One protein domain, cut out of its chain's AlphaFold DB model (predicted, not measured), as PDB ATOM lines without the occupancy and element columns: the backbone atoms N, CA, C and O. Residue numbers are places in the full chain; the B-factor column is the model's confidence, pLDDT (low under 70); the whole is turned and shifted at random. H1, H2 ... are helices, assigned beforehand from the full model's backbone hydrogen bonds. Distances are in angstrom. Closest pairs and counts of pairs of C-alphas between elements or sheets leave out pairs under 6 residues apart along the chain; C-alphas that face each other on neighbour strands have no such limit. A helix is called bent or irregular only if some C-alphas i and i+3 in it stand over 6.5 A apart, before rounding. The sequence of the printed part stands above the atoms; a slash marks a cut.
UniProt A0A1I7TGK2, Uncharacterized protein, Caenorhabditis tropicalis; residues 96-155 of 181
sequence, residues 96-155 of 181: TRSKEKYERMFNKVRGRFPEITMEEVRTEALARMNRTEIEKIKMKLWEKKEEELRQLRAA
ATOM      1  N   THR A  96     217.773 246.714 385.478       50.78
ATOM      2  CA  THR A  96     217.876 246.850 386.948       50.78
ATOM      3  C   THR A  96     216.775 247.741 387.551       50.78
ATOM      4  O   THR A  96     216.186 247.384 388.567       50.78
ATOM      5  N   ARG A  97     216.380 248.820 386.853       51.59
ATOM      6  CA  ARG A  97     215.258 249.713 387.226       51.59
ATOM      7  C   ARG A  97     213.878 249.036 387.274       51.59
ATOM      8  O   ARG A  97     212.992 249.490 387.988       51.59
ATOM      9  N   SER A  98     213.676 247.965 386.514       64.44
ATOM     10  CA  SER A  98     212.424 247.198 386.474       64.44
ATOM     11  C   SER A  98     212.348 246.103 387.549       64.44
ATOM     12  O   SER A  98     211.245 245.697 387.906       64.44
ATOM     13  N   LYS A  99     213.484 245.702 388.145       66.00
ATOM     14  CA  LYS A  99     213.533 244.702 389.229       66.00
ATOM     15  C   LYS A  99     212.936 245.223 390.537       66.00
ATOM     16  O   LYS A  99     212.098 244.552 391.122       66.00
ATOM     17  N   GLU A 100     213.277 246.445 390.949       72.06
ATOM     18  CA  GLU A 100     212.678 247.072 392.143       72.06
ATOM     19  C   GLU A 100     211.171 247.316 391.988       72.06
ATOM     20  O   GLU A 100     210.402 247.243 392.949       72.06
ATOM     21  N   LYS A 101     210.737 247.657 390.769       76.88
ATOM     22  CA  LYS A 101     209.321 247.870 390.455       76.88
ATOM     23  C   LYS A 101     208.551 246.550 390.528       76.88
ATOM     24  O   LYS A 101     207.445 246.528 391.067       76.88
ATOM     25  N   TYR A 102     209.165 245.469 390.048       79.75
ATOM     26  CA  TYR A 102     208.646 244.116 390.184       79.75
ATOM     27  C   TYR A 102     208.573 243.672 391.641       79.75
ATOM     28  O   TYR A 102     207.510 243.248 392.071       79.75
ATOM     29  N   GLU A 103     209.626 243.862 392.435       78.56
ATOM     30  CA  GLU A 103     209.631 243.517 393.861       78.56
ATOM     31  C   GLU A 103     208.529 244.248 394.642       78.56
ATOM     32  O   GLU A 103     207.775 243.635 395.402       78.56
ATOM     33  N   ARG A 104     208.358 245.553 394.395       84.25
ATOM     34  CA  ARG A 104     207.258 246.330 394.983       84.25
ATOM     35  C   ARG A 104     205.892 245.769 394.602       84.25
ATOM     36  O   ARG A 104     205.008 245.691 395.455       84.25
ATOM     37  N   MET A 105     205.703 245.382 393.341       84.44
ATOM     38  CA  MET A 105     204.429 244.829 392.883       84.44
ATOM     39  C   MET A 105     204.189 243.418 393.427       84.44
ATOM     40  O   MET A 105     203.082 243.114 393.859       84.44
ATOM     41  N   PHE A 106     205.232 242.597 393.479       84.56
ATOM     42  CA  PHE A 106     205.224 241.252 394.031       84.56
ATOM     43  C   PHE A 106     204.799 241.259 395.503       84.56
ATOM     44  O   PHE A 106     203.828 240.602 395.873       84.56
ATOM     45  N   ASN A 107     205.442 242.094 396.326       83.88
ATOM     46  CA  ASN A 107     205.088 242.247 397.738       83.88
ATOM     47  C   ASN A 107     203.659 242.784 397.916       83.88
ATOM     48  O   ASN A 107     202.942 242.356 398.818       83.88
ATOM     49  N   LYS A 108     203.209 243.675 397.025       89.06
ATOM     50  CA  LYS A 108     201.842 244.210 397.039       89.06
ATOM     51  C   LYS A 108     200.788 243.158 396.685       89.06
ATOM     52  O   LYS A 108     199.707 243.175 397.266       89.06
ATOM     53  N   VAL A 109     201.066 242.272 395.727       82.06
ATOM     54  CA  VAL A 109     200.160 241.174 395.354       82.06
ATOM     55  C   VAL A 109     200.120 240.133 396.467       82.06
ATOM     56  O   VAL A 109     199.033 239.807 396.928       82.06
ATOM     57  N   ARG A 110     201.281 239.712 396.981       84.00
ATOM     58  CA  ARG A 110     201.383 238.758 398.093       84.00
ATOM     59  C   ARG A 110     200.703 239.256 399.371       84.00
ATOM     60  O   ARG A 110     200.025 238.493 400.041       84.00
ATOM     61  N   GLY A 111     200.856 240.537 399.708       83.69
ATOM     62  CA  GLY A 111     200.183 241.121 400.871       83.69
ATOM     63  C   GLY A 111     198.661 241.208 400.714       83.69
ATOM     64  O   GLY A 111     197.945 241.231 401.707       83.69
ATOM     65  N   ARG A 112     198.160 241.254 399.474       86.00
ATOM     66  CA  ARG A 112     196.723 241.330 399.177       86.00
ATOM     67  C   ARG A 112     196.074 239.955 399.032       86.00
ATOM     68  O   ARG A 112     194.888 239.826 399.303       86.00
ATOM     69  N   PHE A 113     196.846 238.968 398.596       82.06
ATOM     70  CA  PHE A 113     196.412 237.594 398.390       82.06
ATOM     71  C   PHE A 113     197.447 236.661 399.037       82.06
ATOM     72  O   PHE A 113     198.389 236.235 398.371       82.06
ATOM     73  N   PRO A 114     197.330 236.392 400.349       81.06
ATOM     74  CA  PRO A 114     198.277 235.529 401.053       81.06
ATOM     75  C   PRO A 114     198.069 234.034 400.760       81.06
ATOM     76  O   PRO A 114     198.981 233.249 400.986       81.06
ATOM     77  N   GLU A 115     196.889 233.651 400.265       83.06
ATOM     78  CA  GLU A 115     196.481 232.252 400.048       83.06
ATOM     79  C   GLU A 115     196.834 231.710 398.655       83.06
ATOM     80  O   GLU A 115     196.788 230.502 398.437       83.06
ATOM     81  N   ILE A 116     197.185 232.586 397.708       77.44
ATOM     82  CA  ILE A 116     197.516 232.178 396.336       77.44
ATOM     83  C   ILE A 116     198.954 231.674 396.240       77.44
ATOM     84  O   ILE A 116     199.840 232.064 397.008       77.44
ATOM     85  N   THR A 117     199.199 230.813 395.259       77.81
ATOM     86  CA  THR A 117     200.515 230.213 395.049       77.81
ATOM     87  C   THR A 117     201.537 231.261 394.616       77.81
ATOM     88  O   THR A 117     201.224 232.279 393.991       77.81
ATOM     89  N   MET A 118     202.813 231.003 394.903       72.38
ATOM     90  CA  MET A 118     203.882 231.940 394.547       72.38
ATOM     91  C   MET A 118     203.991 232.164 393.032       72.38
ATOM     92  O   MET A 118     204.413 233.238 392.613       72.38
ATOM     93  N   GLU A 119     203.584 231.204 392.202       67.81
ATOM     94  CA  GLU A 119     203.537 231.347 390.741       67.81
ATOM     95  C   GLU A 119     202.426 232.301 390.282       67.81
ATOM     96  O   GLU A 119     202.653 233.157 389.419       67.81
ATOM     97  N   GLU A 120     201.257 232.241 390.916       66.44
ATOM     98  CA  GLU A 120     200.152 233.171 390.661       66.44
ATOM     99  C   GLU A 120     200.513 234.596 391.092       66.44
ATOM    100  O   GLU A 120     200.257 235.548 390.353       66.44
ATOM    101  N   VAL A 121     201.207 234.754 392.227       71.00
ATOM    102  CA  VAL A 121     201.720 236.061 392.677       71.00
ATOM    103  C   VAL A 121     202.658 236.671 391.630       71.00
ATOM    104  O   VAL A 121     202.556 237.865 391.335       71.00
ATOM    105  N   ARG A 122     203.567 235.873 391.051       70.06
ATOM    106  CA  ARG A 122     204.502 236.334 390.003       70.06
ATOM    107  C   ARG A 122     203.743 236.791 388.761       70.06
ATOM    108  O   ARG A 122     203.989 237.889 388.258       70.06
ATOM    109  N   THR A 123     202.804 235.970 388.304       71.12
ATOM    110  CA  THR A 123     202.012 236.222 387.093       71.12
ATOM    111  C   THR A 123     201.172 237.492 387.233       71.12
ATOM    112  O   THR A 123     201.212 238.372 386.370       71.12
ATOM    113  N   GLU A 124     200.490 237.655 388.364       76.50
ATOM    114  CA  GLU A 124     199.661 238.827 388.651       76.50
ATOM    115  C   GLU A 124     200.506 240.100 388.857       76.50
ATOM    116  O   GLU A 124     200.127 241.188 388.410       76.50
ATOM    117  N   ALA A 125     201.687 239.992 389.478       78.75
ATOM    118  CA  ALA A 125     202.602 241.123 389.628       78.75
ATOM    119  C   ALA A 125     203.094 241.652 388.270       78.75
ATOM    120  O   ALA A 125     203.100 242.868 388.047       78.75
ATOM    121  N   LEU A 126     203.440 240.755 387.339       73.88
ATOM    122  CA  LEU A 126     203.808 241.118 385.967       73.88
ATOM    123  C   LEU A 126     202.622 241.715 385.199       73.88
ATOM    124  O   LEU A 126     202.761 242.768 384.571       73.88
ATOM    125  N   ALA A 127     201.437 241.104 385.299       72.50
ATOM    126  CA  ALA A 127     200.229 241.593 384.637       72.50
ATOM    127  C   ALA A 127     199.888 243.033 385.056       72.50
ATOM    128  O   ALA A 127     199.570 243.879 384.213       72.50
ATOM    129  N   ARG A 128     200.020 243.354 386.348       79.38
ATOM    130  CA  ARG A 128     199.803 244.714 386.863       79.38
ATOM    131  C   ARG A 128     200.844 245.708 386.380       79.38
ATOM    132  O   ARG A 128     200.479 246.828 386.030       79.38
ATOM    133  N   MET A 129     202.117 245.319 386.324       75.50
ATOM    134  CA  MET A 129     203.162 246.185 385.776       75.50
ATOM    135  C   MET A 129     202.896 246.546 384.315       75.50
ATOM    136  O   MET A 129     202.965 247.728 383.973       75.50
ATOM    137  N   ASN A 130     202.522 245.559 383.498       72.56
ATOM    138  CA  ASN A 130     202.205 245.761 382.087       72.56
ATOM    139  C   ASN A 130     200.990 246.682 381.912       72.56
ATOM    140  O   ASN A 130     201.042 247.622 381.120       72.56
ATOM    141  N   ARG A 131     199.921 246.488 382.701       76.62
ATOM    142  CA  ARG A 131     198.743 247.381 382.682       76.62
ATOM    143  C   ARG A 131     199.112 248.826 383.019       76.62
ATOM    144  O   ARG A 131     198.748 249.730 382.272       76.62
ATOM    145  N   THR A 132     199.899 249.044 384.074       73.62
ATOM    146  CA  THR A 132     200.351 250.391 384.457       73.62
ATOM    147  C   THR A 132     201.242 251.036 383.390       73.62
ATOM    148  O   THR A 132     201.235 252.254 383.227       73.62
ATOM    149  N   GLU A 133     202.046 250.262 382.660       66.69
ATOM    150  CA  GLU A 133     202.878 250.793 381.571       66.69
ATOM    151  C   GLU A 133     202.052 251.172 380.343       66.69
ATOM    152  O   GLU A 133     202.244 252.258 379.797       66.69
ATOM    153  N   ILE A 134     201.073 250.343 379.980       66.50
ATOM    154  CA  ILE A 134     200.114 250.643 378.911       66.50
ATOM    155  C   ILE A 134     199.319 251.916 379.239       66.50
ATOM    156  O   ILE A 134     199.175 252.786 378.382       66.50
ATOM    157  N   GLU A 135     198.841 252.069 380.475       72.56
ATOM    158  CA  GLU A 135     198.126 253.275 380.920       72.56
ATOM    159  C   GLU A 135     198.995 254.534 380.832       72.56
ATOM    160  O   GLU A 135     198.542 255.566 380.338       72.56
ATOM    161  N   LYS A 136     200.272 254.449 381.226       70.38
ATOM    162  CA  LYS A 136     201.214 255.572 381.098       70.38
ATOM    163  C   LYS A 136     201.450 255.973 379.645       70.38
ATOM    164  O   LYS A 136     201.543 257.163 379.356       70.38
ATOM    165  N   ILE A 137     201.553 255.005 378.737       69.12
ATOM    166  CA  ILE A 137     201.691 255.279 377.301       69.12
ATOM    167  C   ILE A 137     200.419 255.950 376.771       69.12
ATOM    168  O   ILE A 137     200.516 256.960 376.077       69.12
ATOM    169  N   LYS A 138     199.234 255.452 377.147       73.44
ATOM    170  CA  LYS A 138     197.952 256.063 376.767       73.44
ATOM    171  C   LYS A 138     197.835 257.512 377.242       73.44
ATOM    172  O   LYS A 138     197.446 258.355 376.439       73.44
ATOM    173  N   MET A 139     198.210 257.816 378.488       78.19
ATOM    174  CA  MET A 139     198.199 259.199 378.985       78.19
ATOM    175  C   MET A 139     199.133 260.100 378.180       78.19
ATOM    176  O   MET A 139     198.695 261.141 377.711       78.19
ATOM    177  N   LYS A 140     200.375 259.673 377.923       76.75
ATOM    178  CA  LYS A 140     201.326 260.461 377.120       76.75
ATOM    179  C   LYS A 140     200.822 260.735 375.702       76.75
ATOM    180  O   LYS A 140     201.040 261.815 375.161       76.75
ATOM    181  N   LEU A 141     200.164 259.754 375.083       73.62
ATOM    182  CA  LEU A 141     199.549 259.928 373.765       73.62
ATOM    183  C   LEU A 141     198.376 260.912 373.813       73.62
ATOM    184  O   LEU A 141     198.198 261.696 372.882       73.62
ATOM    185  N   TRP A 142     197.592 260.889 374.889       84.62
ATOM    186  CA  TRP A 142     196.489 261.820 375.091       84.62
ATOM    187  C   TRP A 142     196.983 263.252 375.341       84.62
ATOM    188  O   TRP A 142     196.522 264.160 374.658       84.62
ATOM    189  N   GLU A 143     197.983 263.436 376.208       82.81
ATOM    190  CA  GLU A 143     198.650 264.725 376.459       82.81
ATOM    191  C   GLU A 143     199.210 265.326 375.165       82.81
ATOM    192  O   GLU A 143     198.998 266.500 374.873       82.81
ATOM    193  N   LYS A 144     199.869 264.505 374.336       82.25
ATOM    194  CA  LYS A 144     200.386 264.946 373.036       82.25
ATOM    195  C   LYS A 144     199.264 265.397 372.095       82.25
ATOM    196  O   LYS A 144     199.385 266.433 371.450       82.25
ATOM    197  N   LYS A 145     198.160 264.649 372.038       82.12
ATOM    198  CA  LYS A 145     196.991 265.003 371.220       82.12
ATOM    199  C   LYS A 145     196.324 266.291 371.709       82.12
ATOM    200  O   LYS A 145     195.850 267.086 370.900       82.12
ATOM    201  N   GLU A 146     196.267 266.500 373.018       85.44
ATOM    202  CA  GLU A 146     195.728 267.721 373.613       85.44
ATOM    203  C   GLU A 146     196.618 268.936 373.316       85.44
ATOM    204  O   GLU A 146     196.106 270.001 372.975       85.44
ATOM    205  N   GLU A 147     197.938 268.759 373.357       85.62
ATOM    206  CA  GLU A 147     198.918 269.775 372.969       85.62
ATOM    207  C   GLU A 147     198.787 270.149 371.483       85.62
ATOM    208  O   GLU A 147     198.698 271.329 371.143       85.62
ATOM    209  N   GLU A 148     198.669 269.161 370.591       84.62
ATOM    210  CA  GLU A 148     198.427 269.378 369.156       84.62
ATOM    211  C   GLU A 148     197.099 270.118 368.912       84.62
ATOM    212  O   GLU A 148     197.039 271.074 368.136       84.62
ATOM    213  N   LEU A 149     196.028 269.749 369.625       83.06
ATOM    214  CA  LEU A 149     194.744 270.455 369.562       83.06
ATOM    215  C   LEU A 149     194.838 271.888 370.095       83.06
ATOM    216  O   LEU A 149     194.195 272.785 369.549       83.06
ATOM    217  N   ARG A 150     195.630 272.126 371.145       84.50
ATOM    218  CA  ARG A 150     195.884 273.465 371.690       84.50
ATOM    219  C   ARG A 150     196.618 274.333 370.673       84.50
ATOM    220  O   ARG A 150     196.213 275.475 370.461       84.50
ATOM    221  N   GLN A 151     197.622 273.785 369.994       84.75
ATOM    222  CA  GLN A 151     198.349 274.469 368.924       84.75
ATOM    223  C   GLN A 151     197.446 274.777 367.725       84.75
ATOM    224  O   GLN A 151     197.459 275.898 367.223       84.75
ATOM    225  N   LEU A 152     196.591 273.836 367.314       81.75
ATOM    226  CA  LEU A 152     195.611 274.066 366.249       81.75
ATOM    227  C   LEU A 152     194.575 275.130 366.634       81.75
ATOM    228  O   LEU A 152     194.255 275.993 365.820       81.75
ATOM    229  N   ARG A 153     194.080 275.127 367.879       81.88
ATOM    230  CA  ARG A 153     193.203 276.194 368.392       81.88
ATOM    231  C   ARG A 153     193.917 277.541 368.460       81.88
ATOM    232  O   ARG A 153     193.295 278.552 368.176       81.88
ATOM    233  N   ALA A 154     195.201 277.584 368.794       81.69
ATOM    234  CA  ALA A 154     195.970 278.826 368.770       81.69
ATOM    235  C   ALA A 154     196.202 279.336 367.334       81.69
ATOM    236  O   ALA A 154     196.120 280.538 367.093       81.69
ATOM    237  N   ALA A 155     196.439 278.430 366.380       80.81
ATOM    238  CA  ALA A 155     196.698 278.759 364.979       80.81
ATOM    239  C   ALA A 155     195.431 279.153 364.200       80.81
ATOM    240  O   ALA A 155     195.481 280.042 363.355       80.81
TER     241      ALA A 155
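AT A GLANCE: This is residues 96 to 155 of the 181 residues of an uncharacterized protein of Caenorhabditis tropicalis (UniProt A0A1I7TGK2). One very long helix, H2, has a much shorter helix, H1, crossing it steeply near its first end, where H2 residues 121 to 129 touch H1. The rest of H2, residues 130 to 155, sticks out as a free arm, and this arm makes most of the length. The 60 printed residues hold two named helices, H1 then H2 along the chain, and no named strand; the class is all helix. The whole is extended, with a radius of gyration of the C-alphas of 17.6 A and spans of 58 by 24 by 14 A.

IN THESE COORDINATES: H2 is residues 118 to 155, 55.8 A from first to last C-alpha; it starts at C-alpha 118, (203.882, 231.940, 394.547), and ends at C-alpha 155, (196.698, 278.759, 364.979). H1 is residues 96 to 112, 25.0 A long, with C-alpha 96 at (217.876, 246.850, 386.948). H1 is neither bent nor irregular, but only just: C-alphas 97 and 100 are 6.1 A apart.

HOW THE PARTS SIT: H2 touches H1 with residues 121 to 129 alone. The closest C-alphas of the two helices are those of Ala 125 and Phe 106, 5.1 A apart. Their lines stand at a steep tilt of 64 degrees, and they run opposite ways. The link between them, residues 113 to 117, is tight. In H2 every O i to N i+4 pair is within hydrogen-bond range; in H1 11 of 13 are.

THE WHOLE: The two C-alphas farthest apart, those of Glu 115 and Ala 155, are 58.2 A apart. Without residues 130 to 155, which stand free, the body of 34 residues spans 29 by 14 by 13 A. The printed part has no cut. Its mean pLDDT is 76.9, and residues 96 to 99, 119 to 120, 133 to 134 and 137 are under 70.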